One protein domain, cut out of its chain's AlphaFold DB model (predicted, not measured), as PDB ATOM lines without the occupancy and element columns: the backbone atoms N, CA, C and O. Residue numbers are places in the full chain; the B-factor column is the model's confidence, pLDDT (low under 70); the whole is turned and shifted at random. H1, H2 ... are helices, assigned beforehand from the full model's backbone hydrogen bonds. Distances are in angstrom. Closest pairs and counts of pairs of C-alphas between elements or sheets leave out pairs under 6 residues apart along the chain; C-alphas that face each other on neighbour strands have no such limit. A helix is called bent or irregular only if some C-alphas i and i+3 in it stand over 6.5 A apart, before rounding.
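Overview. This is residues 4 to 133 and 141 to 206 of the 321 residues of the protein "Hypothetical protein" of Brandtodinium nutricula (UniProt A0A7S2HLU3). Four long helical pieces, H2, H5, H7 and H8b, lie side by side in an up-and-down bundle, with H2 and H7 in the middle between H5 and H8b. At one end H1 slants away from the bundle, and near the other H4 crosses H2, with the small H3 beyond it. The printed part has 196 residues with eight named helices, H1 to H8 in order, and no named strand; the class is all helix. It is loose, with a radius of gyration of the C-alphas of 20.5 A, and elongated, spanning 65 by 41 by 26 A.

Arrangement. H1, residues 4 to 17, and H2, residues 19 to 41, meet only through their tight link. H1 touches H5, residues 95 to 125, with residues 10 to 14 alone, at a steep tilt of 46 degrees; the closest C-alphas, of Leu 14 and Met 116, are 7.3 A apart. H2 is the hub, touching four helices. It touches H5 at a shallow tilt of 3 degrees, opposite ways, closest at the C-alphas of Phe 21 and Cys 112, 6.5 A. H3, residues 48 to 55, is close to but not clearly touching H4, residues 64 to 78, with the C-alphas of Arg 55 and Tyr 67 closest at 6.9 A. H4 touches H2 at a steep tilt of 57 degrees, with the C-alphas of Ser 33 and Val 75 closest at 6.1 A. H6, residues 141 to 145, is close to but not clearly touching H7, residues 147 to 176, with the C-alphas of Leu 143 and Tyr 149 closest at 6.4 A. H7 touches H5 at a shallow tilt of 19 degrees, opposite ways, closest at the C-alphas of Ala 115 and Met 152, 6.0 A. H8, residues 180 to 205, was assigned as one helix by its hydrogen bonds but is bent: C-alphas 189 and 192 are 7.5 A apart, and its arms H8a, residues 180 to 189, and H8b, residues 192 to 205, stand at 60 degrees. H7 and H8a form a hairpin, closest at the C-alphas of Leu 171 and Val 183, 5.9 A. H8b touches H2, closest at the C-alphas of Leu 24 and Ser 200, 5.5 A, but is apart from H5. Every O i to N i+4 pair is within hydrogen-bond range in H1, H2, H3, H4, H5, H7 and H8a; H8b has 8 of 10, and H6 has 0 of 1, with 1 of 2 O i to N i+3 pairs.

Along the chain. H1 begins at C-alpha 4, (-34.043, 17.135, -16.019). From first to last C-alpha H1 measures 18.5 A, H2 32.6 A, H3 10.3 A, H4 20.9 A, H5 44.5 A, H6 7.2 A, H7 41.7 A, H8a 14.5 A and H8b 20.8 A. H5 ends at C-alpha 125, (-34.585, 35.785, -17.953), and H8b at C-alpha 205, (-50.593, 35.877, -34.877).

Size, cuts and confidence. The two C-alphas farthest apart, of Asp 49 and His 133, are 65.1 A apart. Residues 134 to 140 are cut out, and C-alphas 133 and 141 are 13.0 A apart across the cut. The link from H4 to H5, residues 79 to 94, is long. The mean pLDDT of the printed part is 90.2, and residues 56 to 60 are under 70.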
ATOM      1  N   ALA A   4     -32.968  17.722 -15.223       88.31
ATOM      2  CA  ALA A   4     -34.043  17.135 -16.019       88.31
ATOM      3  C   ALA A   4     -35.246  18.079 -16.186       88.31
ATOM      4  O   ALA A   4     -35.717  18.254 -17.306       88.31
ATOM      5  N   ASP A   5     -35.683  18.755 -15.118       87.94
ATOM      6  CA  ASP A   5     -36.842  19.662 -15.163       87.94
ATOM      7  C   ASP A   5     -36.594  20.844 -16.109       87.94
ATOM      8  O   ASP A   5     -37.458  21.218 -16.904       87.94
ATOM      9  N   LYS A   6     -35.368  21.392 -16.081       91.31
ATOM     10  CA  LYS A   6     -34.938  22.440 -17.022       91.31
ATOM     11  C   LYS A   6     -34.882  21.919 -18.453       91.31
ATOM     12  O   LYS A   6     -35.322  22.611 -19.366       91.31
ATOM     13  N   GLY A   7     -34.356  20.710 -18.649       92.94
ATOM     14  CA  GLY A   7     -34.324  20.056 -19.957       92.94
ATOM     15  C   GLY A   7     -35.723  19.916 -20.562       92.94
ATOM     16  O   GLY A   7     -35.930  20.312 -21.708       92.94
ATOM     17  N   CYS A   8     -36.695  19.442 -19.776       94.25
ATOM     18  CA  CYS A   8     -38.095  19.340 -20.192       94.25
ATOM     19  C   CYS A   8     -38.698  20.709 -20.530       94.25
ATOM     20  O   CYS A   8     -39.328  20.843 -21.574       94.25
ATOM     21  N   LEU A   9     -38.458  21.729 -19.699       95.38
ATOM     22  CA  LEU A   9     -38.936  23.096 -19.931       95.38
ATOM     23  C   LEU A   9     -38.438  23.665 -21.268       95.38
ATOM     24  O   LEU A   9     -39.243  24.134 -22.072       95.38
ATOM     25  N   TYR A  10     -37.127  23.616 -21.524       95.69
ATOM     26  CA  TYR A  10     -36.561  24.151 -22.768       95.69
ATOM     27  C   TYR A  10     -36.995  23.346 -23.989       95.69
ATOM     28  O   TYR A  10     -37.292  23.928 -25.029       95.69
ATOM     29  N   THR A  11     -37.075  22.020 -23.858       95.56
ATOM     30  CA  THR A  11     -37.532  21.140 -24.939       95.56
ATOM     31  C   THR A  11     -38.986  21.435 -25.298       95.56
ATOM     32  O   THR A  11     -39.285  21.648 -26.469       95.56
ATOM     33  N   HIS A  12     -39.873  21.531 -24.304       96.62
ATOM     34  CA  HIS A  12     -41.272  21.900 -24.518       96.62
ATOM     35  C   HIS A  12     -41.381  23.285 -25.152       96.62
ATOM     36  O   HIS A  12     -42.094  23.473 -26.134       96.62
ATOM     37  N   PHE A  13     -40.635  24.267 -24.647       96.81
ATOM     38  CA  PHE A  13     -40.682  25.610 -25.207       96.81
ATOM     39  C   PHE A  13     -40.253  25.640 -26.683       96.81
ATOM     40  O   PHE A  13     -40.975  26.172 -27.522       96.81
ATOM     41  N   LEU A  14     -39.124  25.013 -27.028       95.44
ATOM     42  CA  LEU A  14     -38.615  24.970 -28.401       95.44
ATOM     43  C   LEU A  14     -39.536  24.195 -29.352       95.44
ATOM     44  O   LEU A  14     -39.811  24.660 -30.455       95.44
ATOM     45  N   ILE A  15     -39.987  23.007 -28.950       94.56
ATOM     46  CA  ILE A  15     -40.684  22.082 -29.854       94.56
ATOM     47  C   ILE A  15     -42.183  22.375 -29.917       94.56
ATOM     48  O   ILE A  15     -42.785  22.230 -30.981       94.56
ATOM     49  N   THR A  16     -42.779  22.803 -28.807       94.56
ATOM     50  CA  THR A  16     -44.234  22.906 -28.654       94.56
ATOM     51  C   THR A  16     -44.706  24.356 -28.722       94.56
ATOM     52  O   THR A  16     -45.572  24.673 -29.540       94.56
ATOM     53  N   GLU A  17     -44.098  25.268 -27.958       94.81
ATOM     54  CA  GLU A  17     -44.503  26.686 -27.958       94.81
ATOM     55  C   GLU A  17     -43.986  27.449 -29.183       94.81
ATOM     56  O   GLU A  17     -44.706  28.254 -29.778       94.81
ATOM     57  N   LEU A  18     -42.758  27.156 -29.623       94.75
ATOM     58  CA  LEU A  18     -42.146  27.779 -30.800       94.75
ATOM     59  C   LEU A  18     -42.362  26.987 -32.101       94.75
ATOM     60  O   LEU A  18     -41.820  27.343 -33.152       94.75
ATOM     61  N   ARG A  19     -43.220  25.959 -32.066       93.12
ATOM     62  CA  ARG A  19     -43.549  25.092 -33.207       93.12
ATOM     63  C   ARG A  19     -43.905  25.864 -34.475       93.12
ATOM     64  O   ARG A  19     -43.518  25.454 -35.563       93.12
ATOM     65  N   ALA A  20     -44.646  26.964 -34.348       92.81
ATOM     66  CA  ALA A  20     -45.103  27.747 -35.494       92.81
ATOM     67  C   ALA A  20     -43.938  28.349 -36.302       92.81
ATOM     68  O   ALA A  20     -43.986  28.324 -37.526       92.81
ATOM     69  N   PHE A  21     -42.863  28.798 -35.644       94.69
ATOM     70  CA  PHE A  21     -41.659  29.293 -36.324       94.69
ATOM     71  C   PHE A  21     -40.941  28.176 -37.089       94.69
ATOM     72  O   PHE A  21     -40.560  28.352 -38.245       94.69
ATOM     73  N   ILE A  22     -40.805  27.003 -36.464       93.50
ATOM     74  CA  ILE A  22     -40.168  25.831 -37.081       93.50
ATOM     75  C   ILE A  22     -40.974  25.374 -38.300       93.50
ATOM     76  O   ILE A  22     -40.415  25.192 -39.379       93.50
ATOM     77  N   LEU A  23     -42.292  25.217 -38.140       93.12
ATOM     78  CA  LEU A  23     -43.177  24.812 -39.229       93.12
ATOM     79  C   LEU A  23     -43.191  25.835 -40.362       93.12
ATOM     80  O   LEU A  23     -43.200  25.429 -41.520       93.12
ATOM     81  N   LEU A  24     -43.139  27.134 -40.050       95.38
ATOM     82  CA  LEU A  24     -43.078  28.167 -41.075       95.38
ATOM     83  C   LEU A  24     -41.798  28.059 -41.906       95.38
ATOM     84  O   LEU A  24     -41.869  28.114 -43.130       95.38
ATOM     85  N   TYR A  25     -40.643  27.855 -41.267       95.56
ATOM     86  CA  TYR A  25     -39.385  27.653 -41.989       95.56
ATOM     87  C   TYR A  25     -39.397  26.371 -42.835       95.56
ATOM     88  O   TYR A  25     -38.953  26.390 -43.981       95.56
ATOM     89  N   VAL A  26     -39.942  25.267 -42.315       94.38
ATOM     90  CA  VAL A  26     -40.072  24.014 -43.080       94.38
ATOM     91  C   VAL A  26     -40.982  24.206 -44.297       94.38
ATOM     92  O   VAL A  26     -40.601  23.828 -45.403       94.38
ATOM     93  N   ALA A  27     -42.141  24.849 -44.119       94.94
ATOM     94  CA  ALA A  27     -43.055  25.171 -45.214       94.94
ATOM     95  C   ALA A  27     -42.397  26.103 -46.242       94.94
ATOM     96  O   ALA A  27     -42.512  25.881 -47.444       94.94
ATOM     97  N   TYR A  28     -41.656  27.111 -45.777       95.56
ATOM     98  CA  TYR A  28     -40.911  28.033 -46.628       95.56
ATOM     99  C   TYR A  28     -39.869  27.297 -47.474       95.56
ATOM    100  O   TYR A  28     -39.813  27.483 -48.687       95.56
ATOM    101  N   ARG A  29     -39.068  26.427 -46.847       95.06
ATOM    102  CA  ARG A  29     -38.044  25.633 -47.532       95.06
ATOM    103  C   ARG A  29     -38.666  24.731 -48.598       95.06
ATOM    104  O   ARG A  29     -38.161  24.692 -49.718       95.06
ATOM    105  N   SER A  30     -39.762  24.048 -48.257       93.62
ATOM    106  CA  SER A  30     -40.516  23.203 -49.194       93.62
ATOM    107  C   SER A  30     -41.006  24.015 -50.391       93.62
ATOM    108  O   SER A  30     -40.724  23.669 -51.534       93.62
ATOM    109  N   PHE A  31     -41.635  25.163 -50.128       94.25
ATOM    110  CA  PHE A  31     -42.160  26.045 -51.163       94.25
ATOM    111  C   PHE A  31     -41.070  26.581 -52.103       94.25
ATOM    112  O   PHE A  31     -41.273  26.632 -53.318       94.25
ATOM    113  N   VAL A  32     -39.907  26.976 -51.569       93.56
ATOM    114  CA  VAL A  32     -38.766  27.420 -52.386       93.56
ATOM    115  C   VAL A  32     -38.250  26.272 -53.252       93.56
ATOM    116  O   VAL A  32     -38.067  26.473 -54.450       93.56
ATOM    117  N   SER A  33     -38.069  25.077 -52.677       92.81
ATOM    118  CA  SER A  33     -37.637  23.881 -53.412       92.81
ATOM    119  C   SER A  33     -38.580  23.589 -54.584       92.81
ATOM    120  O   SER A  33     -38.170  23.573 -55.742       92.81
ATOM    121  N   HIS A  34     -39.879  23.490 -54.322       91.69
ATOM    122  CA  HIS A  34     -40.855  23.196 -55.363       91.69
ATOM    123  C   HIS A  34     -41.032  24.316 -56.385       91.69
ATOM    124  O   HIS A  34     -41.240  24.044 -57.566       91.69
ATOM    125  N   SER A  35     -40.866  25.575 -55.979       90.88
ATOM    126  CA  SER A  35     -40.852  26.691 -56.925       90.88
ATOM    127  C   SER A  35     -39.669  26.603 -57.890       90.88
ATOM    128  O   SER A  35     -39.858  26.828 -59.083       90.88
ATOM    129  N   ILE A  36     -38.476  26.238 -57.405       90.75
ATOM    130  CA  ILE A  36     -37.297  26.020 -58.257       90.75
ATOM    131  C   ILE A  36     -37.514  24.821 -59.169       90.75
ATOM    132  O   ILE A  36     -37.253  24.925 -60.364       90.75
ATOM    133  N   LEU A  37     -37.999  23.701 -58.625       90.56
ATOM    134  CA  LEU A  37     -38.267  22.498 -59.407       90.56
ATOM    135  C   LEU A  37     -39.229  22.809 -60.552       90.56
ATOM    136  O   LEU A  37     -38.937  22.488 -61.700       90.56
ATOM    137  N   TYR A  38     -40.324  23.511 -60.267       90.38
ATOM    138  CA  TYR A  38     -41.249  23.958 -61.297       90.38
ATOM    139  C   TYR A  38     -40.558  24.827 -62.355       90.38
ATOM    140  O   TYR A  38     -40.694  24.556 -63.547       90.38
ATOM    141  N   ASP A  39     -39.809  25.852 -61.930       88.69
ATOM    142  CA  ASP A  39     -39.148  26.793 -62.842       88.69
ATOM    143  C   ASP A  39     -38.132  26.079 -63.749       88.69
ATOM    144  O   ASP A  39     -38.011  26.417 -64.924       88.69
ATOM    145  N   VAL A  40     -37.430  25.073 -63.221       88.38
ATOM    146  CA  VAL A  40     -36.484  24.225 -63.956       88.38
ATOM    147  C   VAL A  40     -37.208  23.315 -64.943       88.38
ATOM    148  O   VAL A  40     -36.850  23.302 -66.120       88.38
ATOM    149  N   MET A  41     -38.232  22.583 -64.492       86.75
ATOM    150  CA  MET A  41     -38.971  21.628 -65.328       86.75
ATOM    151  C   MET A  41     -39.720  22.313 -66.476       86.75
ATOM    152  O   MET A  41     -39.942  21.717 -67.525       86.75
ATOM    153  N   HIS A  42     -40.052  23.592 -66.304       86.38
ATOM    154  CA  HIS A  42     -40.730  24.414 -67.304       86.38
ATOM    155  C   HIS A  42     -39.795  25.405 -68.012       86.38
ATOM    156  O   HIS A  42     -40.275  26.269 -68.764       86.38
ATOM    157  N   SER A  43     -38.485  25.304 -67.771       85.06
ATOM    158  CA  SER A  43     -37.455  26.155 -68.361       85.06
ATOM    159  C   SER A  43     -37.227  25.816 -69.829       85.06
ATOM    160  O   SER A  43     -37.193  24.656 -70.222       85.06
ATOM    161  N   GLU A  44     -36.950  26.836 -70.641       81.94
ATOM    162  CA  GLU A  44     -36.508  26.653 -72.032       81.94
ATOM    163  C   GLU A  44     -35.114  26.000 -72.124       81.94
ATOM    164  O   GLU A  44     -34.726  25.520 -73.186       81.94
ATOM    165  N   LEU A  45     -34.366  25.957 -71.013       81.31
ATOM    166  CA  LEU A  45     -33.071  25.275 -70.924       81.31
ATOM    167  C   LEU A  45     -33.208  23.751 -70.827       81.31
ATOM    168  O   LEU A  45     -32.269  23.039 -71.181       81.31
ATOM    169  N   LEU A  46     -34.352  23.250 -70.350       81.75
ATOM    170  CA  LEU A  46     -34.618  21.820 -70.249       81.75
ATOM    171  C   LEU A  46     -35.193  21.317 -71.580       81.75
ATOM    172  O   LEU A  46     -36.400  21.169 -71.754       81.75
ATOM    173  N   THR A  47     -34.315  21.109 -72.560       80.00
ATOM    174  CA  THR A  47     -34.701  20.562 -73.867       80.00
ATOM    175  C   THR A  47     -34.805  19.037 -73.821       80.00
ATOM    176  O   THR A  47     -34.175  18.384 -72.988       80.00
ATOM    177  N   THR A  48     -35.545  18.440 -74.760       79.62
ATOM    178  CA  THR A  48     -35.588  16.974 -74.934       79.62
ATOM    179  C   THR A  48     -34.201  16.387 -75.182       79.62
ATOM    180  O   THR A  48     -33.902  15.284 -74.737       79.62
ATOM    181  N   ASP A  49     -33.334  17.138 -75.860       78.31
ATOM    182  CA  ASP A  49     -31.956  16.728 -76.119       78.31
ATOM    183  C   ASP A  49     -31.111  16.785 -74.841       78.31
ATOM    184  O   ASP A  49     -30.291  15.898 -74.613       78.31
ATOM    185  N   PHE A  50     -31.332  17.786 -73.979       80.44
ATOM    186  CA  PHE A  50     -30.689  17.860 -72.669       80.44
ATOM    187  C   PHE A  50     -31.112  16.679 -71.792       80.44
ATOM    188  O   PHE A  50     -30.244  15.966 -71.285       80.44
ATOM    189  N   GLU A  51     -32.420  16.443 -71.655       77.81
ATOM    190  CA  GLU A  51     -32.975  15.337 -70.864       77.81
ATOM    191  C   GLU A  51     -32.480  13.991 -71.399       77.81
ATOM    192  O   GLU A  51     -31.866  13.223 -70.660       77.81
ATOM    193  N   SER A  52     -32.614  13.741 -72.705       75.06
ATOM    194  CA  SER A  52     -32.149  12.494 -73.311       75.06
ATOM    195  C   SER A  52     -30.634  12.307 -73.207       75.06
ATOM    196  O   SER A  52     -30.193  11.172 -73.028       75.06
ATOM    197  N   SER A  53     -29.828  13.367 -73.324       75.38
ATOM    198  CA  SER A  53     -28.367  13.269 -73.216       75.38
ATOM    199  C   SER A  53     -27.910  12.976 -71.789       75.38
ATOM    200  O   SER A  53     -26.910  12.282 -71.619       75.38
ATOM    201  N   HIS A  54     -28.609  13.492 -70.775       73.50
ATOM    202  CA  HIS A  54     -28.260  13.273 -69.368       73.50
ATOM    203  C   HIS A  54     -28.820  11.948 -68.839       73.50
ATOM    204  O   HIS A  54     -28.137  11.247 -68.088       73.50
ATOM    205  N   ARG A  55     -30.000  11.539 -69.319       70.62
ATOM    206  CA  ARG A  55     -30.603  10.234 -69.028       70.62
ATOM    207  C   ARG A  55     -29.837   9.067 -69.663       70.62
ATOM    208  O   ARG A  55     -29.790   7.984 -69.086       70.62
ATOM    209  N   ASN A  56     -29.189   9.294 -70.811       69.12
ATOM    210  CA  ASN A  56     -28.354   8.315 -71.525       69.12
ATOM    211  C   ASN A  56     -26.842   8.500 -71.261       69.12
ATOM    212  O   ASN A  56     -26.024   8.315 -72.166       69.12
ATOM    213  N   THR A  57     -26.446   8.901 -70.051       61.09
ATOM    214  CA  THR A  57     -25.029   9.125 -69.714       61.09
ATOM    215  C   THR A  57     -24.226   7.823 -69.585       61.09
ATOM    216  O   THR A  57     -24.757   6.721 -69.456       61.09
ATOM    217  N   THR A  58     -22.894   7.949 -69.613       50.00
ATOM    218  CA  THR A  58     -21.895   6.859 -69.584       50.00
ATOM    219  C   THR A  58     -21.979   5.913 -68.379       50.00
ATOM    220  O   THR A  58     -21.325   4.872 -68.387       50.00
ATOM    221  N   THR A  59     -22.767   6.246 -67.355       56.06
ATOM    222  CA  THR A  59     -22.983   5.451 -66.135       56.06
ATOM    223  C   THR A  59     -24.192   4.510 -66.195       56.06
ATOM    224  O   THR A  59     -24.326   3.672 -65.307       56.06
ATOM    225  N   GLY A  60     -25.030   4.593 -67.235       59.25
ATOM    226  CA  GLY A  60     -26.215   3.746 -67.431       59.25
ATOM    227  C   GLY A  60     -27.455   4.553 -67.825       59.25
ATOM    228  O   GLY A  60     -27.503   5.757 -67.595       59.25
ATOM    229  N   LEU A  61     -28.452   3.890 -68.429       72.75
ATOM    230  CA  LEU A  61     -29.764   4.498 -68.678       72.75
ATOM    231  C   LEU A  61     -30.463   4.728 -67.333       72.75
ATOM    232  O   LEU A  61     -30.826   3.756 -66.672       72.75
ATOM    233  N   LEU A  62     -30.658   5.988 -66.954       77.19
ATOM    234  CA  LEU A  62     -31.581   6.349 -65.877       77.19
ATOM    235  C   LEU A  62     -33.011   6.152 -66.389       77.19
ATOM    236  O   LEU A  62     -33.324   6.511 -67.531       77.19
ATOM    237  N   ASP A  63     -33.888   5.569 -65.579       84.44
ATOM    238  CA  ASP A  63     -35.310   5.646 -65.887       84.44
ATOM    239  C   ASP A  63     -35.858   7.047 -65.545       84.44
ATOM    240  O   ASP A  63     -35.152   7.915 -65.024       84.44
ATOM    241  N   LEU A  64     -37.112   7.319 -65.919       81.12
ATOM    242  CA  LEU A  64     -37.714   8.630 -65.662       81.12
ATOM    243  C   LEU A  64     -37.891   8.895 -64.156       81.12
ATOM    244  O   LEU A  64     -37.816  10.045 -63.738       81.12
ATOM    245  N   GLY A  65     -38.125   7.855 -63.351       85.25
ATOM    246  CA  GLY A  65     -38.259   7.980 -61.901       85.25
ATOM    247  C   GLY A  65     -36.941   8.403 -61.263       85.25
ATOM    248  O   GLY A  65     -36.897   9.431 -60.592       85.25
ATOM    249  N   ASP A  66     -35.860   7.688 -61.577       86.75
ATOM    250  CA  ASP A  66     -34.512   7.976 -61.087       86.75
ATOM    251  C   ASP A  66     -34.038   9.376 -61.507       86.75
ATOM    252  O   ASP A  66     -33.393  10.089 -60.735       86.75
ATOM    253  N   TYR A  67     -34.376   9.809 -62.727       85.00
ATOM    254  CA  TYR A  67     -34.079  11.167 -63.190       85.00
ATOM    255  C   TYR A  67     -34.826  12.234 -62.374       85.00
ATOM    256  O   TYR A  67     -34.230  13.237 -61.978       85.00
ATOM    257  N   MET A  68     -36.115  12.018 -62.094       87.31
ATOM    258  CA  MET A  68     -36.915  12.948 -61.292       87.31
ATOM    259  C   MET A  68     -36.449  13.005 -59.836       87.31
ATOM    260  O   MET A  68     -36.456  14.083 -59.242       87.31
ATOM    261  N   ASP A  69     -36.015  11.883 -59.268       89.88
ATOM    262  CA  ASP A  69     -35.454  11.849 -57.917       89.88
ATOM    263  C   ASP A  69     -34.100  12.563 -57.864       89.88
ATOM    264  O   ASP A  69     -33.896  13.416 -56.998       89.88
ATOM    265  N   CYS A  70     -33.236  12.354 -58.862       89.62
ATOM    266  CA  CYS A  70     -32.005  13.129 -59.013       89.62
ATOM    267  C   CYS A  70     -32.278  14.639 -59.117       89.62
ATOM    268  O   CYS A  70     -31.620  15.443 -58.457       89.62
ATOM    269  N   ALA A  71     -33.273  15.046 -59.912       89.69
ATOM    270  CA  ALA A  71     -33.646  16.450 -60.049       89.69
ATOM    271  C   ALA A  71     -34.117  17.055 -58.716       89.69
ATOM    272  O   ALA A  71     -33.725  18.172 -58.378       89.69
ATOM    273  N   ARG A  72     -34.917  16.321 -57.932       91.31
ATOM    274  CA  ARG A  72     -35.358  16.760 -56.596       91.31
ATOM    275  C   ARG A  72     -34.184  16.920 -55.634       91.31
ATOM    276  O   ARG A  72     -34.084  17.960 -54.985       91.31
ATOM    277  N   GLU A  73     -33.282  15.941 -55.574       92.19
ATOM    278  CA  GLU A  73     -32.080  16.011 -54.732       92.19
ATOM    279  C   GLU A  73     -31.188  17.204 -55.107       92.19
ATOM    280  O   GLU A  73     -30.686  17.920 -54.239       92.19
ATOM    281  N   GLU A  74     -31.025  17.464 -56.401       92.06
ATOM    282  CA  GLU A  74     -30.242  18.589 -56.907       92.06
ATOM    283  C   GLU A  74     -30.870  19.951 -56.592       92.06
ATOM    284  O   GLU A  74     -30.153  20.887 -56.227       92.06
ATOM    285  N   VAL A  75     -32.200  20.067 -56.656       91.94
ATOM    286  CA  VAL A  75     -32.911  21.270 -56.201       91.94
ATOM    287  C   VAL A  75     -32.734  21.474 -54.694       91.94
ATOM    288  O   VAL A  75     -32.467  22.595 -54.250       91.94
ATOM    289  N   GLU A  76     -32.830  20.408 -53.897       91.75
ATOM    290  CA  GLU A  76     -32.581  20.487 -52.457       91.75
ATOM    291  C   GLU A  76     -31.140  20.890 -52.133       91.75
ATOM    292  O   GLU A  76     -30.907  21.652 -51.192       91.75
ATOM    293  N   MET A  77     -30.168  20.426 -52.917       90.69
ATOM    294  CA  MET A  77     -28.774  20.838 -52.785       90.69
ATOM    295  C   MET A  77     -28.594  22.314 -53.155       90.69
ATOM    296  O   MET A  77     -27.895  23.045 -52.451       90.69
ATOM    297  N   ALA A  78     -29.265  22.783 -54.208       90.31
ATOM    298  CA  ALA A  78     -29.186  24.168 -54.669       90.31
ATOM    299  C   ALA A  78     -29.660  25.187 -53.619       90.31
ATOM    300  O   ALA A  78     -29.117  26.283 -53.510       90.31
ATOM    301  N   ILE A  79     -30.627  24.835 -52.775       92.38
ATOM    302  CA  ILE A  79     -31.085  25.751 -51.718       92.38
ATOM    303  C   ILE A  79     -30.143  25.814 -50.502       92.38
ATOM    304  O   ILE A  79     -30.306  26.714 -49.672       92.38
ATOM    305  N   VAL A  80     -29.168  24.901 -50.366       91.38
ATOM    306  CA  VAL A  80     -28.260  24.824 -49.199       91.38
ATOM    307  C   VAL A  80     -26.769  24.971 -49.514       91.38
ATOM    308  O   VAL A  80     -26.021  25.362 -48.618       91.38
ATOM    309  N   ASP A  81     -26.315  24.686 -50.737       91.38
ATOM    310  CA  ASP A  81     -24.902  24.780 -51.132       91.38
ATOM    311  C   ASP A  81     -24.695  25.951 -52.113       91.38
ATOM    312  O   ASP A  81     -25.210  25.911 -53.232       91.38
ATOM    313  N   PRO A  82     -23.908  26.986 -51.758       89.69
ATOM    314  CA  PRO A  82     -23.640  28.103 -52.665       89.69
ATOM    315  C   PRO A  82     -22.936  27.665 -53.959       89.69
ATOM    316  O   PRO A  82     -23.110  28.316 -54.985       89.69
ATOM    317  N   ASN A  83     -22.212  26.542 -53.947       88.44
ATOM    318  CA  ASN A  83     -21.484  26.014 -55.103       88.44
ATOM    319  C   ASN A  83     -22.255  24.910 -55.845       88.44
ATOM    320  O   ASN A  83     -21.683  24.245 -56.710       88.44
ATOM    321  N   ALA A  84     -23.538  24.694 -55.524       86.25
ATOM    322  CA  ALA A  84     -24.322  23.609 -56.111       86.25
ATOM    323  C   ALA A  84     -24.327  23.662 -57.642       86.25
ATOM    324  O   ALA A  84     -24.164  22.625 -58.271       86.25
ATOM    325  N   ALA A  85     -24.426  24.861 -58.233       80.69
ATOM    326  CA  ALA A  85     -24.508  25.075 -59.680       80.69
ATOM    327  C   ALA A  85     -23.368  24.422 -60.493       80.69
ATOM    328  O   ALA A  85     -23.574  24.088 -61.653       80.69
ATOM    329  N   GLU A  86     -22.188  24.211 -59.901       81.44
ATOM    330  CA  GLU A  86     -21.053  23.546 -60.567       81.44
ATOM    331  C   GLU A  86     -21.152  22.010 -60.547       81.44
ATOM    332  O   GLU A  86     -20.398  21.323 -61.237       81.44
ATOM    333  N   ARG A  87     -22.055  21.459 -59.728       81.94
ATOM    334  CA  ARG A  87     -22.185  20.023 -59.445       81.94
ATOM    335  C   ARG A  87     -23.481  19.406 -59.960       81.94
ATOM    336  O   ARG A  87     -23.574  18.180 -59.946       81.94
ATOM    337  N   LEU A  88     -24.445  20.226 -60.385       83.25
ATOM    338  CA  LEU A  88     -25.734  19.762 -60.904       83.25
ATOM    339  C   LEU A  88     -25.539  19.053 -62.246       83.25
ATOM    340  O   LEU A  88     -24.791  19.513 -63.110       83.25
ATOM    341  N   LYS A  89     -26.212  17.923 -62.408       83.31
ATOM    342  CA  LYS A  89     -26.150  17.036 -63.571       83.31
ATOM    343  C   LYS A  89     -27.531  16.807 -64.165       83.31
ATOM    344  O   LYS A  89     -27.649  16.662 -65.376       83.31
ATOM    345  N   CYS A  90     -28.560  16.745 -63.332       84.88
ATOM    346  CA  CYS A  90     -29.922  16.429 -63.730       84.88
ATOM    347  C   CYS A  90     -30.726  17.681 -64.088       84.88
ATOM    348  O   CYS A  90     -31.607  17.591 -64.944       84.88
ATOM    349  N   ILE A  91     -30.400  18.850 -63.523       87.50
ATOM    350  CA  ILE A  91     -31.130  20.097 -63.796       87.50
ATOM    351  C   ILE A  91     -30.259  21.228 -64.370       87.50
ATOM    352  O   ILE A  91     -29.175  21.511 -63.854       87.50
ATOM    353  N   PRO A  92     -30.743  21.965 -65.389       84.69
ATOM    354  CA  PRO A  92     -30.095  23.185 -65.850       84.69
ATOM    355  C   PRO A  92     -30.529  24.380 -64.984       84.69
ATOM    356  O   PRO A  92     -31.485  25.092 -65.304       84.69
ATOM    357  N   LEU A  93     -29.822  24.622 -63.877       85.12
ATOM    358  CA  LEU A  93     -30.092  25.765 -63.001       85.12
ATOM    359  C   LEU A  93     -29.195  26.960 -63.345       85.12
ATOM    360  O   LEU A  93     -27.967  26.869 -63.328       85.12
ATOM    361  N   ARG A  94     -29.799  28.122 -63.614       85.56
ATOM    362  CA  ARG A  94     -29.027  29.353 -63.822       85.56
ATOM    363  C   ARG A  94     -28.425  29.851 -62.503       85.56
ATOM    364  O   ARG A  94     -29.111  29.903 -61.484       85.56
ATOM    365  N   SER A  95     -27.166  30.292 -62.554       86.06
ATOM    366  CA  SER A  95     -26.409  30.764 -61.383       86.06
ATOM    367  C   SER A  95     -27.074  31.946 -60.659       86.06
ATOM    368  O   SER A  95     -27.083  31.995 -59.432       86.06
ATOM    369  N   ASP A  96     -27.703  32.869 -61.392       85.94
ATOM    370  CA  ASP A  96     -28.422  34.006 -60.809       85.94
ATOM    371  C   ASP A  96     -29.659  33.568 -60.010       85.94
ATOM    372  O   ASP A  96     -29.870  34.018 -58.884       85.94
ATOM    373  N   ILE A  97     -30.453  32.645 -60.558       84.88
ATOM    374  CA  ILE A  97     -31.636  32.094 -59.884       84.88
ATOM    375  C   ILE A  97     -31.221  31.297 -58.643       84.88
ATOM    376  O   ILE A  97     -31.801  31.491 -57.572       84.88
ATOM    377  N   HIS A  98     -30.191  30.458 -58.778       88.00
ATOM    378  CA  HIS A  98     -29.578  29.699 -57.685       88.00
ATOM    379  C   HIS A  98     -29.184  30.603 -56.515       88.00
ATOM    380  O   HIS A  98     -29.710  30.455 -55.413       88.00
ATOM    381  N   MET A  99     -28.338  31.606 -56.767       90.62
ATOM    382  CA  MET A  99     -27.803  32.468 -55.712       90.62
ATOM    383  C   MET A  99     -28.890  33.249 -54.977       90.62
ATOM    384  O   MET A  99     -28.800  33.419 -53.758       90.62
ATOM    385  N   ILE A 100     -29.935  33.704 -55.678       90.12
ATOM    386  CA  ILE A 100     -31.038  34.413 -55.023       90.12
ATOM    387  C   ILE A 100     -31.816  33.462 -54.106       90.12
ATOM    388  O   ILE A 100     -32.084  33.816 -52.961       90.12
ATOM    389  N   ASN A 101     -32.168  32.265 -54.579       89.94
ATOM    390  CA  ASN A 101     -32.931  31.308 -53.777       89.94
ATOM    391  C   ASN A 101     -32.129  30.772 -52.585       89.94
ATOM    392  O   ASN A 101     -32.658  30.720 -51.476       89.94
ATOM    393  N   TYR A 102     -30.845  30.464 -52.787       92.12
ATOM    394  CA  TYR A 102     -29.909  30.136 -51.712       92.12
ATOM    395  C   TYR A 102     -29.877  31.241 -50.646       92.12
ATOM    396  O   TYR A 102     -30.105  30.983 -49.464       92.12
ATOM    397  N   SER A 103     -29.677  32.497 -51.061       92.19
ATOM    398  CA  SER A 103     -29.599  33.643 -50.142       92.19
ATOM    399  C   SER A 103     -30.899  33.849 -49.363       92.19
ATOM    400  O   SER A 103     -30.873  34.095 -48.154       92.19
ATOM    401  N   LEU A 104     -32.043  33.718 -50.040       91.38
ATOM    402  CA  LEU A 104     -33.372  33.789 -49.435       91.38
ATOM    403  C   LEU A 104     -33.594  32.659 -48.419       91.38
ATOM    404  O   LEU A 104     -34.138  32.909 -47.344       91.38
ATOM    405  N   ASN A 105     -33.161  31.432 -48.722       93.62
ATOM    406  CA  ASN A 105     -33.260  30.297 -47.804       93.62
ATOM    407  C   ASN A 105     -32.367  30.461 -46.571       93.62
ATOM    408  O   ASN A 105     -32.847  30.339 -45.445       93.62
ATOM    409  N   VAL A 106     -31.097  30.825 -46.761       93.81
ATOM    410  CA  VAL A 106     -30.156  31.058 -45.654       93.81
ATOM    411  C   VAL A 106     -30.629  32.198 -44.757       93.81
ATOM    412  O   VAL A 106     -30.562  32.087 -43.534       93.81
ATOM    413  N   THR A 107     -31.160  33.272 -45.341       93.25
ATOM    414  CA  THR A 107     -31.684  34.405 -44.571       93.25
ATOM    415  C   THR A 107     -32.920  33.993 -43.772       93.25
ATOM    416  O   THR A 107     -32.996  34.300 -42.584       93.25
ATOM    417  N   ALA A 108     -33.855  33.238 -44.361       93.81
ATOM    418  CA  ALA A 108     -35.011  32.687 -43.645       93.81
ATOM    419  C   ALA A 108     -34.598  31.761 -42.489       93.81
ATOM    420  O   ALA A 108     -35.100  31.908 -41.372       93.81
ATOM    421  N   ALA A 109     -33.632  30.870 -42.724       95.00
ATOM    422  CA  ALA A 109     -33.078  29.994 -41.699       95.00
ATOM    423  C   ALA A 109     -32.439  30.796 -40.555       95.00
ATOM    424  O   ALA A 109     -32.727  30.549 -39.384       95.00
ATOM    425  N   ALA A 110     -31.619  31.800 -40.885       94.88
ATOM    426  CA  ALA A 110     -30.975  32.668 -39.908       94.88
ATOM    427  C   ALA A 110     -32.003  33.448 -39.076       94.88
ATOM    428  O   ALA A 110     -31.906  33.462 -37.850       94.88
ATOM    429  N   MET A 111     -33.029  34.027 -39.709       94.19
ATOM    430  CA  MET A 111     -34.124  34.710 -39.006       94.19
ATOM    431  C   MET A 111     -34.881  33.762 -38.071       94.19
ATOM    432  O   MET A 111     -35.244  34.158 -36.963       94.19
ATOM    433  N   CYS A 112     -35.089  32.506 -38.476       95.44
ATOM    434  CA  CYS A 112     -35.670  31.482 -37.614       95.44
ATOM    435  C   CYS A 112     -34.786  31.187 -36.406       95.44
ATOM    436  O   CYS A 112     -35.256  31.277 -35.278       95.44
ATOM    437  N   VAL A 113     -33.499  30.906 -36.610       95.44
ATOM    438  CA  VAL A 113     -32.566  30.618 -35.511       95.44
ATOM    439  C   VAL A 113     -32.459  31.799 -34.543       95.44
ATOM    440  O   VAL A 113     -32.550  31.600 -33.333       95.44
ATOM    441  N   VAL A 114     -32.341  33.028 -35.053       94.94
ATOM    442  CA  VAL A 114     -32.295  34.244 -34.224       94.94
ATOM    443  C   VAL A 114     -33.589  34.417 -33.428       94.94
ATOM    444  O   VAL A 114     -33.519  34.718 -32.240       94.94
ATOM    445  N   ALA A 115     -34.763  34.169 -34.023       93.75
ATOM    446  CA  ALA A 115     -36.036  34.204 -33.295       93.75
ATOM    447  C   ALA A 115     -36.044  33.203 -32.138       93.75
ATOM    448  O   ALA A 115     -36.330  33.578 -31.003       93.75
ATOM    449  N   MET A 116     -35.664  31.952 -32.403       94.62
ATOM    450  CA  MET A 116     -35.633  30.901 -31.384       94.62
ATOM    451  C   MET A 116     -34.681  31.261 -30.240       94.62
ATOM    452  O   MET A 116     -35.065  31.163 -29.077       94.62
ATOM    453  N   ILE A 117     -33.466  31.725 -30.552       95.62
ATOM    454  CA  ILE A 117     -32.476  32.129 -29.543       95.62
ATOM    455  C   ILE A 117     -33.015  33.284 -28.696       95.62
ATOM    456  O   ILE A 117     -33.000  33.188 -27.472       95.62
ATOM    457  N   THR A 118     -33.537  34.342 -29.320       95.06
ATOM    458  CA  THR A 118     -34.089  35.504 -28.606       95.06
ATOM    459  C   THR A 118     -35.211  35.094 -27.656       95.06
ATOM    460  O   THR A 118     -35.202  35.474 -26.486       95.06
ATOM    461  N   LEU A 119     -36.154  34.265 -28.115       95.00
ATOM    462  CA  LEU A 119     -37.287  33.826 -27.299       95.00
ATOM    463  C   LEU A 119     -36.845  32.894 -26.157       95.00
ATOM    464  O   LEU A 119     -37.385  32.977 -25.053       95.00
ATOM    465  N   VAL A 120     -35.837  32.043 -26.379       95.44
ATOM    466  CA  VAL A 120     -35.237  31.213 -25.319       95.44
ATOM    467  C   VAL A 120     -34.512  32.072 -24.287       95.44
ATOM    468  O   VAL A 120     -34.638  31.811 -23.093       95.44
ATOM    469  N   LEU A 121     -33.788  33.111 -24.708       95.38
ATOM    470  CA  LEU A 121     -33.142  34.044 -23.782       95.38
ATOM    471  C   LEU A 121     -34.175  34.769 -22.911       95.38
ATOM    472  O   LEU A 121     -33.973  34.863 -21.702       95.38
ATOM    473  N   LEU A 122     -35.311  35.189 -23.481       95.56
ATOM    474  CA  LEU A 122     -36.420  35.754 -22.701       95.56
ATOM    475  C   LEU A 122     -36.955  34.755 -21.664       95.56
ATOM    476  O   LEU A 122     -37.184  35.135 -20.515       95.56
ATOM    477  N   LEU A 123     -37.086  33.470 -22.020       95.75
ATOM    478  CA  LEU A 123     -37.469  32.425 -21.065       95.75
ATOM    479  C   LEU A 123     -36.421  32.272 -19.950       95.75
ATOM    480  O   LEU A 123     -36.790  32.210 -18.780       95.75
ATOM    481  N   CYS A 124     -35.128  32.268 -20.277       94.19
ATOM    482  CA  CYS A 124     -34.051  32.202 -19.283       94.19
ATOM    483  C   CYS A 124     -34.092  33.384 -18.298       94.19
ATOM    484  O   CYS A 124     -33.807  33.204 -17.113       94.19
ATOM    485  N   CYS A 125     -34.467  34.575 -18.770       93.94
ATOM    486  CA  CYS A 125     -34.585  35.785 -17.953       93.94
ATOM    487  C   CYS A 125     -35.891  35.865 -17.142       93.94
ATOM    488  O   CYS A 125     -35.964  36.649 -16.201       93.94
ATOM    489  N   SER A 126     -36.903  35.052 -17.460       92.69
ATOM    490  CA  SER A 126     -38.231  35.105 -16.820       92.69
ATOM    491  C   SER A 126     -38.287  34.543 -15.390       92.69
ATOM    492  O   SER A 126     -39.286  34.710 -14.696       92.69
ATOM    493  N   GLY A 127     -37.250  33.823 -14.947       90.25
ATOM    494  CA  GLY A 127     -37.249  33.137 -13.649       90.25
ATOM    495  C   GLY A 127     -38.155  31.898 -13.583       90.25
ATOM    496  O   GLY A 127     -38.313  31.316 -12.507       90.25
ATOM    497  N   VAL A 128     -38.728  31.461 -14.712       94.25
ATOM    498  CA  VAL A 128     -39.518  30.228 -14.802       94.25
ATOM    499  C   VAL A 128     -38.659  29.010 -14.464       94.25
ATOM    500  O   VAL A 128     -37.541  28.834 -14.948       94.25
ATOM    501  N   GLN A 129     -39.220  28.138 -13.630       90.50
ATOM    502  CA  GLN A 129     -38.523  26.975 -13.090       90.50
ATOM    503  C   GLN A 129     -38.980  25.651 -13.715       90.50
ATOM    504  O   GLN A 129     -38.173  24.753 -13.909       90.50
ATOM    505  N   SER A 130     -40.255  25.505 -14.068       93.06
ATOM    506  CA  SER A 130     -40.792  24.243 -14.581       93.06
ATOM    507  C   SER A 130     -41.905  24.495 -15.588       93.06
ATOM    508  O   SER A 130     -42.598  25.507 -15.512       93.06
ATOM    509  N   MET A 131     -42.097  23.538 -16.495       93.94
ATOM    510  CA  MET A 131     -43.180  23.513 -17.480       93.94
ATOM    511  C   MET A 131     -44.580  23.454 -16.835       93.94
ATOM    512  O   MET A 131     -45.561  23.876 -17.440       93.94
ATOM    513  N   GLY A 132     -44.682  22.928 -15.611       92.50
ATOM    514  CA  GLY A 132     -45.930  22.894 -14.839       92.50
ATOM    515  C   GLY A 132     -46.201  24.158 -14.017       92.50
ATOM    516  O   GLY A 132     -47.244  24.260 -13.389       92.50
ATOM    517  N   HIS A 133     -45.273  25.114 -13.972       94.44
ATOM    518  CA  HIS A 133     -45.408  26.304 -13.130       94.44
ATOM    519  C   HIS A 133     -46.377  27.308 -13.777       94.44
ATOM    520  O   HIS A 133     -46.242  27.606 -14.966       94.44
ATOM    521  N   TYR A 141     -48.213  33.092 -22.486       93.06
ATOM    522  CA  TYR A 141     -49.356  33.926 -22.845       93.06
ATOM    523  C   TYR A 141     -48.930  35.376 -23.117       93.06
ATOM    524  O   TYR A 141     -49.313  35.951 -24.136       93.06
ATOM    525  N   GLN A 142     -48.085  35.949 -22.252       93.31
ATOM    526  CA  GLN A 142     -47.503  37.280 -22.453       93.31
ATOM    527  C   GLN A 142     -46.568  37.332 -23.662       93.31
ATOM    528  O   GLN A 142     -46.583  38.306 -24.412       93.31
ATOM    529  N   LEU A 143     -45.785  36.276 -23.894       93.62
ATOM    530  CA  LEU A 143     -44.802  36.214 -24.970       93.62
ATOM    531  C   LEU A 143     -45.450  36.492 -26.324       93.62
ATOM    532  O   LEU A 143     -44.937  37.315 -27.074       93.62
ATOM    533  N   LYS A 144     -46.609  35.888 -26.612       89.81
ATOM    534  CA  LYS A 144     -47.346  36.128 -27.864       89.81
ATOM    535  C   LYS A 144     -47.833  37.571 -28.032       89.81
ATOM    536  O   LYS A 144     -48.039  38.017 -29.159       89.81
ATOM    537  N   LYS A 145     -48.027  38.297 -26.930       89.56
ATOM    538  CA  LYS A 145     -48.414  39.714 -26.941       89.56
ATOM    539  C   LYS A 145     -47.208  40.653 -26.988       89.56
ATOM    540  O   LYS A 145     -47.362  41.786 -27.428       89.56
ATOM    541  N   SER A 146     -46.024  40.180 -26.593       92.69
ATOM    542  CA  SER A 146     -44.806  40.990 -26.550       92.69
ATOM    543  C   SER A 146     -44.428  41.570 -27.919       92.69
ATOM    544  O   SER A 146     -44.544  40.911 -28.961       92.69
ATOM    545  N   SER A 147     -43.916  42.801 -27.907       92.19
ATOM    546  CA  SER A 147     -43.406  43.489 -29.097       92.19
ATOM    547  C   SER A 147     -42.280  42.703 -29.771       92.19
ATOM    548  O   SER A 147     -42.267  42.578 -30.994       92.19
ATOM    549  N   ALA A 148     -41.390  42.086 -28.985       92.00
ATOM    550  CA  ALA A 148     -40.299  41.251 -29.486       92.00
ATOM    551  C   ALA A 148     -40.809  40.057 -30.309       92.00
ATOM    552  O   ALA A 148     -40.340  39.830 -31.426       92.00
ATOM    553  N   TYR A 149     -41.802  39.317 -29.803       94.44
ATOM    554  CA  TYR A 149     -42.413  38.215 -30.550       94.44
ATOM    555  C   TYR A 149     -43.071  38.715 -31.838       94.44
ATOM    556  O   TYR A 149     -42.829  38.154 -32.908       94.44
ATOM    557  N   ARG A 150     -43.864  39.793 -31.751       95.00
ATOM    558  CA  ARG A 150     -44.552  40.386 -32.909       95.00
ATOM    559  C   ARG A 150     -43.566  40.847 -33.980       95.00
ATOM    560  O   ARG A 150     -43.785  40.557 -35.152       95.00
ATOM    561  N   ALA A 151     -42.466  41.491 -33.596       94.44
ATOM    562  CA  ALA A 151     -41.419  41.925 -34.515       94.44
ATOM    563  C   ALA A 151     -40.770  40.735 -35.244       94.44
ATOM    564  O   ALA A 151     -40.662  40.755 -36.471       94.44
ATOM    565  N   MET A 152     -40.409  39.667 -34.523       94.12
ATOM    566  CA  MET A 152     -39.829  38.463 -35.139       94.12
ATOM    567  C   MET A 152     -40.829  37.737 -36.047       94.12
ATOM    568  O   MET A 152     -40.461  37.294 -37.137       94.12
ATOM    569  N   ALA A 153     -42.097  37.642 -35.637       95.31
ATOM    570  CA  ALA A 153     -43.162  37.058 -36.448       95.31
ATOM    571  C   ALA A 153     -43.390  37.852 -37.745       95.31
ATOM    572  O   ALA A 153     -43.448  37.262 -38.825       95.31
ATOM    573  N   LEU A 154     -43.452  39.186 -37.661       95.69
ATOM    574  CA  LEU A 154     -43.580  40.073 -38.821       95.69
ATOM    575  C   LEU A 154     -42.391  39.946 -39.774       95.69
ATOM    576  O   LEU A 154     -42.597  39.859 -40.982       95.69
ATOM    577  N   LEU A 155     -41.164  39.876 -39.251       93.56
ATOM    578  CA  LEU A 155     -39.962  39.709 -40.066       93.56
ATOM    579  C   LEU A 155     -39.990  38.390 -40.862       93.56
ATOM    580  O   LEU A 155     -39.672  38.376 -42.051       93.56
ATOM    581  N   GLN A 156     -40.435  37.290 -40.247       93.44
ATOM    582  CA  GLN A 156     -40.609  36.026 -40.969       93.44
ATOM    583  C   GLN A 156     -41.748  36.076 -41.988       93.44
ATOM    584  O   GLN A 156     -41.606  35.568 -43.101       93.44
ATOM    585  N   CYS A 157     -42.861  36.727 -41.648       95.31
ATOM    586  CA  CYS A 157     -43.972  36.902 -42.578       95.31
ATOM    587  C   CYS A 157     -43.586  37.777 -43.775       95.31
ATOM    588  O   CYS A 157     -44.045  37.519 -44.888       95.31
ATOM    589  N   LEU A 158     -42.706  38.762 -43.585       94.19
ATOM    590  CA  LEU A 158     -42.141  39.552 -44.674       94.19
ATOM    591  C   LEU A 158     -41.332  38.667 -45.629       94.19
ATOM    592  O   LEU A 158     -41.539  38.740 -46.836       94.19
ATOM    593  N   ALA A 159     -40.470  37.789 -45.105       92.56
ATOM    594  CA  ALA A 159     -39.697  36.853 -45.921       92.56
ATOM    595  C   ALA A 159     -40.602  35.963 -46.785       92.56
ATOM    596  O   ALA A 159     -40.399  35.838 -47.991       92.56
ATOM    597  N   VAL A 160     -41.654  35.410 -46.182       95.12
ATOM    598  CA  VAL A 160     -42.668  34.611 -46.882       95.12
ATOM    599  C   VAL A 160     -43.386  35.432 -47.948       95.12
ATOM    600  O   VAL A 160     -43.497  34.994 -49.092       95.12
ATOM    601  N   THR A 161     -43.821  36.643 -47.598       94.69
ATOM    602  CA  THR A 161     -44.510  37.555 -48.518       94.69
ATOM    603  C   THR A 161     -43.646  37.859 -49.736       94.69
ATOM    604  O   THR A 161     -44.156  37.847 -50.850       94.69
ATOM    605  N   LEU A 162     -42.338  38.072 -49.558       93.25
ATOM    606  CA  LEU A 162     -41.413  38.335 -50.662       93.25
ATOM    607  C   LEU A 162     -41.317  37.156 -51.640       93.25
ATOM    608  O   LEU A 162     -41.378  37.368 -52.852       93.25
ATOM    609  N   VAL A 163     -41.201  35.918 -51.144       93.50
ATOM    610  CA  VAL A 163     -41.093  34.735 -52.020       93.50
ATOM    611  C   VAL A 163     -42.424  34.432 -52.707       93.50
ATOM    612  O   VAL A 163     -42.450  34.192 -53.916       93.50
ATOM    613  N   VAL A 164     -43.540  34.520 -51.978       94.81
ATOM    614  CA  VAL A 164     -44.886  34.354 -52.546       94.81
ATOM    615  C   VAL A 164     -45.153  35.417 -53.611       94.81
ATOM    616  O   VAL A 164     -45.536  35.074 -54.727       94.81
ATOM    617  N   ALA A 165     -44.889  36.694 -53.318       95.19
ATOM    618  CA  ALA A 165     -45.083  37.789 -54.264       95.19
ATOM    619  C   ALA A 165     -44.227  37.610 -55.521       95.19
ATOM    620  O   ALA A 165     -44.733  37.777 -56.629       95.19
ATOM    621  N   ARG A 166     -42.956  37.206 -55.372       92.94
ATOM    622  CA  ARG A 166     -42.085  36.884 -56.510       92.94
ATOM    623  C   ARG A 166     -42.691  35.790 -57.387       92.94
ATOM    624  O   ARG A 166     -42.683  35.929 -58.610       92.94
ATOM    625  N   LYS A 167     -43.208  34.713 -56.789       93.56
ATOM    626  CA  LYS A 167     -43.770  33.594 -57.553       93.56
ATOM    627  C   LYS A 167     -45.083  33.968 -58.238       93.56
ATOM    628  O   LYS A 167     -45.230  33.712 -59.429       93.56
ATOM    629  N   VAL A 168     -45.987  34.652 -57.535       95.06
ATOM    630  CA  VAL A 168     -47.238  35.182 -58.109       95.06
ATOM    631  C   VAL A 168     -46.946  36.138 -59.265       95.06
ATOM    632  O   VAL A 168     -47.573  36.038 -60.317       95.06
ATOM    633  N   TYR A 169     -45.962  37.025 -59.103       95.38
ATOM    634  CA  TYR A 169     -45.508  37.914 -60.168       95.38
ATOM    635  C   TYR A 169     -45.012  37.114 -61.379       95.38
ATOM    636  O   TYR A 169     -45.452  37.376 -62.493       95.38
ATOM    637  N   GLY A 170     -44.179  36.087 -61.179       91.94
ATOM    638  CA  GLY A 170     -43.730  35.196 -62.257       91.94
ATOM    639  C   GLY A 170     -44.888  34.544 -63.024       91.94
ATOM    640  O   GLY A 170     -44.955  34.655 -64.248       91.94
ATOM    641  N   LEU A 171     -45.846  33.951 -62.306       94.19
ATOM    642  CA  LEU A 171     -47.034  33.322 -62.898       94.19
ATOM    643  C   LEU A 171     -47.915  34.329 -63.650       94.19
ATOM    644  O   LEU A 171     -48.470  34.011 -64.701       94.19
ATOM    645  N   TYR A 172     -48.021  35.562 -63.149       95.94
ATOM    646  CA  TYR A 172     -48.735  36.633 -63.840       95.94
ATOM    647  C   TYR A 172     -48.112  36.942 -65.210       95.94
ATOM    648  O   TYR A 172     -48.840  37.069 -66.196       95.94
ATOM    649  N   PHE A 173     -46.779  36.999 -65.315       94.75
ATOM    650  CA  PHE A 173     -46.118  37.189 -66.614       94.75
ATOM    651  C   PHE A 173     -46.333  36.011 -67.559       94.75
ATOM    652  O   PHE A 173     -46.572  36.233 -68.745       94.75
ATOM    653  N   GLU A 174     -46.311  34.773 -67.062       93.06
ATOM    654  CA  GLU A 174     -46.629  33.602 -67.887       93.06
ATOM    655  C   GLU A 174     -48.072  33.643 -68.405       93.06
ATOM    656  O   GLU A 174     -48.316  33.396 -69.590       93.06
ATOM    657  N   PHE A 175     -49.019  34.041 -67.553       94.69
ATOM    658  CA  PHE A 175     -50.412  34.240 -67.940       94.69
ATOM    659  C   PHE A 175     -50.551  35.297 -69.043       94.69
ATOM    660  O   PHE A 175     -51.210  35.053 -70.058       94.69
ATOM    661  N   MET A 176     -49.906  36.456 -68.868       96.31
ATOM    662  CA  MET A 176     -49.930  37.560 -69.836       96.31
ATOM    663  C   MET A 176     -49.229  37.204 -71.152       96.31
ATOM    664  O   MET A 176     -49.645  37.670 -72.211       96.31
ATOM    665  N   ALA A 177     -48.227  36.326 -71.111       94.44
ATOM    666  CA  ALA A 177     -47.564  35.769 -72.288       94.44
ATOM    667  C   ALA A 177     -48.386  34.672 -73.001       94.44
ATOM    668  O   ALA A 177     -47.893  34.041 -73.934       94.44
ATOM    669  N   GLY A 178     -49.622  34.403 -72.565       94.75
ATOM    670  CA  GLY A 178     -50.495  33.384 -73.154       94.75
ATOM    671  C   GLY A 178     -50.180  31.950 -72.718       94.75
ATOM    672  O   GLY A 178     -50.856  31.019 -73.156       94.75
ATOM    673  N   LYS A 179     -49.220  31.742 -71.808       93.38
ATOM    674  CA  LYS A 179     -48.831  30.427 -71.270       93.38
ATOM    675  C   LYS A 179     -49.768  30.002 -70.125       93.38
ATOM    676  O   LYS A 179     -49.328  29.632 -69.047       93.38
ATOM    677  N   ARG A 180     -51.090  30.059 -70.343       93.06
ATOM    678  CA  ARG A 180     -52.099  29.804 -69.290       93.06
ATOM    679  C   ARG A 180     -52.041  28.394 -68.699       93.06
ATOM    680  O   ARG A 180     -52.309  28.240 -67.516       93.06
ATOM    681  N   HIS A 181     -51.700  27.394 -69.513       92.31
ATOM    682  CA  HIS A 181     -51.592  25.998 -69.077       92.31
ATOM    683  C   HIS A 181     -50.586  25.840 -67.930       92.31
ATOM    684  O   HIS A 181     -50.920  25.221 -66.931       92.31
ATOM    685  N   LYS A 182     -49.432  26.514 -68.019       90.69
ATOM    686  CA  LYS A 182     -48.395  26.518 -66.981       90.69
ATOM    687  C   LYS A 182     -48.920  27.003 -65.632       90.69
ATOM    688  O   LYS A 182     -48.661  26.393 -64.602       90.69
ATOM    689  N   VAL A 183     -49.691  28.089 -65.638       93.12
ATOM    690  CA  VAL A 183     -50.250  28.672 -64.410       93.12
ATOM    691  C   VAL A 183     -51.269  27.741 -63.760       93.12
ATOM    692  O   VAL A 183     -51.307  27.649 -62.535       93.12
ATOM    693  N   ILE A 184     -52.082  27.057 -64.569       94.06
ATOM    694  CA  ILE A 184     -53.049  26.065 -64.083       94.06
ATOM    695  C   ILE A 184     -52.306  24.876 -63.470       94.06
ATOM    696  O   ILE A 184     -52.578  24.539 -62.326       94.06
ATOM    697  N   GLU A 185     -51.319  24.330 -64.177       92.38
ATOM    698  CA  GLU A 185     -50.476  23.225 -63.706       92.38
ATOM    699  C   GLU A 185     -49.773  23.571 -62.385       92.38
ATOM    700  O   GLU A 185     -49.857  22.821 -61.418       92.38
ATOM    701  N   TYR A 186     -49.203  24.777 -62.264       93.38
ATOM    702  CA  TYR A 186     -48.630  25.227 -60.992       93.38
ATOM    703  C   TYR A 186     -49.667  25.286 -59.865       93.38
ATOM    704  O   TYR A 186     -49.375  24.926 -58.724       93.38
ATOM    705  N   ALA A 187     -50.867  25.794 -60.153       93.88
ATOM    706  CA  ALA A 187     -51.922  25.904 -59.154       93.88
ATOM    707  C   ALA A 187     -52.424  24.526 -58.696       93.88
ATOM    708  O   ALA A 187     -52.710  24.360 -57.510       93.88
ATOM    709  N   GLU A 188     -52.506  23.559 -59.610       93.75
ATOM    710  CA  GLU A 188     -52.911  22.179 -59.330       93.75
ATOM    711  C   GLU A 188     -51.847  21.434 -58.514       93.75
ATOM    712  O   GLU A 188     -52.179  20.842 -57.484       93.75
ATOM    713  N   ASP A 189     -50.576  21.546 -58.900       91.81
ATOM    714  CA  ASP A 189     -49.489  20.779 -58.284       91.81
ATOM    715  C   ASP A 189     -48.959  21.418 -56.990       91.81
ATOM    716  O   ASP A 189     -48.665  20.722 -56.017       91.81
ATOM    717  N   TYR A 190     -48.862  22.752 -56.944       92.81
ATOM    718  CA  TYR A 190     -48.151  23.484 -55.884       92.81
ATOM    719  C   TYR A 190     -48.998  24.544 -55.171       92.81
ATOM    720  O   TYR A 190     -48.560  25.131 -54.175       92.81
ATOM    721  N   GLY A 191     -50.230  24.800 -55.626       91.19
ATOM    722  CA  GLY A 191     -51.101  25.810 -55.018       91.19
ATOM    723  C   GLY A 191     -51.401  25.534 -53.540       91.19
ATOM    724  O   GLY A 191     -51.450  26.461 -52.729       91.19
ATOM    725  N   SER A 192     -51.530  24.258 -53.164       93.44
ATOM    726  CA  SER A 192     -51.758  23.849 -51.773       93.44
ATOM    727  C   SER A 192     -50.608  24.247 -50.841       93.44
ATOM    728  O   SER A 192     -50.850  24.677 -49.714       93.44
ATOM    729  N   GLU A 193     -49.363  24.206 -51.312       92.06
ATOM    730  CA  GLU A 193     -48.198  24.583 -50.513       92.06
ATOM    731  C   GLU A 193     -48.105  26.081 -50.285       92.06
ATOM    732  O   GLU A 193     -47.793  26.519 -49.177       92.06
ATOM    733  N   MET A 194     -48.437  26.874 -51.309       93.19
ATOM    734  CA  MET A 194     -48.558  28.320 -51.154       93.19
ATOM    735  C   MET A 194     -49.603  28.655 -50.078       93.19
ATOM    736  O   MET A 194     -49.360  29.510 -49.225       93.19
ATOM    737  N   LEU A 195     -50.741  27.951 -50.064       93.31
ATOM    738  CA  LEU A 195     -51.772  28.127 -49.038       93.31
ATOM    739  C   LEU A 195     -51.294  27.697 -47.646       93.31
ATOM    740  O   LEU A 195     -51.535  28.422 -46.683       93.31
ATOM    741  N   ILE A 196     -50.591  26.565 -47.526       93.19
ATOM    742  CA  ILE A 196     -50.001  26.103 -46.256       93.19
ATOM    743  C   ILE A 196     -49.003  27.133 -45.722       93.19
ATOM    744  O   ILE A 196     -48.995  27.424 -44.524       93.19
ATOM    745  N   LEU A 197     -48.186  27.715 -46.600       94.25
ATOM    746  CA  LEU A 197     -47.208  28.733 -46.242       94.25
ATOM    747  C   LEU A 197     -47.889  30.008 -45.715       94.25
ATOM    748  O   LEU A 197     -47.535  30.500 -44.642       94.25
ATOM    749  N   ILE A 198     -48.921  30.495 -46.412       93.62
ATOM    750  CA  ILE A 198     -49.721  31.655 -45.985       93.62
ATOM    751  C   ILE A 198     -50.439  31.366 -44.660       93.62
ATOM    752  O   ILE A 198     -50.398  32.181 -43.737       93.62
ATOM    753  N   TYR A 199     -51.066  30.196 -44.532       92.94
ATOM    754  CA  TYR A 199     -51.730  29.773 -43.301       92.94
ATOM    755  C   TYR A 199     -50.750  29.719 -42.122       92.94
ATOM    756  O   TYR A 199     -51.069  30.178 -41.023       92.94
ATOM    757  N   SER A 200     -49.531  29.230 -42.357       93.38
ATOM    758  CA  SER A 200     -48.476  29.177 -41.344       93.38
ATOM    759  C   SER A 200     -48.084  30.581 -40.863       93.38
ATOM    760  O   SER A 200     -47.943  30.779 -39.657       93.38
ATOM    761  N   CYS A 201     -48.016  31.579 -41.752       94.00
ATOM    762  CA  CYS A 201     -47.833  32.983 -41.359       94.00
ATOM    763  C   CYS A 201     -48.970  33.499 -40.477       94.00
ATOM    764  O   CYS A 201     -48.720  34.074 -39.419       94.00
ATOM    765  N   VAL A 202     -50.223  33.269 -40.879       92.19
ATOM    766  CA  VAL A 202     -51.393  33.706 -40.100       92.19
ATOM    767  C   VAL A 202     -51.395  33.059 -38.712       92.19
ATOM    768  O   VAL A 202     -51.711  33.718 -37.722       92.19
ATOM    769  N   SER A 203     -50.978  31.794 -38.615       90.69
ATOM    770  CA  SER A 203     -50.937  31.052 -37.353       90.69
ATOM    771  C   SER A 203     -49.993  31.654 -36.301       90.69
ATOM    772  O   SER A 203     -50.235  31.475 -35.107       90.69
ATOM    773  N   LEU A 204     -48.966  32.420 -36.708       92.06
ATOM    774  CA  LEU A 204     -48.071  33.121 -35.777       92.06
ATOM    775  C   LEU A 204     -48.802  34.191 -34.961       92.06
ATOM    776  O   LEU A 204     -48.460  34.429 -33.806       92.06
ATOM    777  N   PHE A 205     -49.831  34.813 -35.534       91.56
ATOM    778  CA  PHE A 205     -50.593  35.877 -34.877       91.56
ATOM    779  C   PHE A 205     -51.823  35.361 -34.130       91.56
ATOM    780  O   PHE A 205     -52.477  36.115 -33.413       91.56
ATOM    781  N   GLN A 206     -52.141  34.074 -34.262       88.06
ATOM    782  CA  GLN A 206     -53.258  33.480 -33.546       88.06
ATOM    783  C   GLN A 206     -52.892  33.281 -32.069       88.06
ATOM    784  O   GLN A 206     -52.127  32.387 -31.677       88.06
TER     785      GLN A 206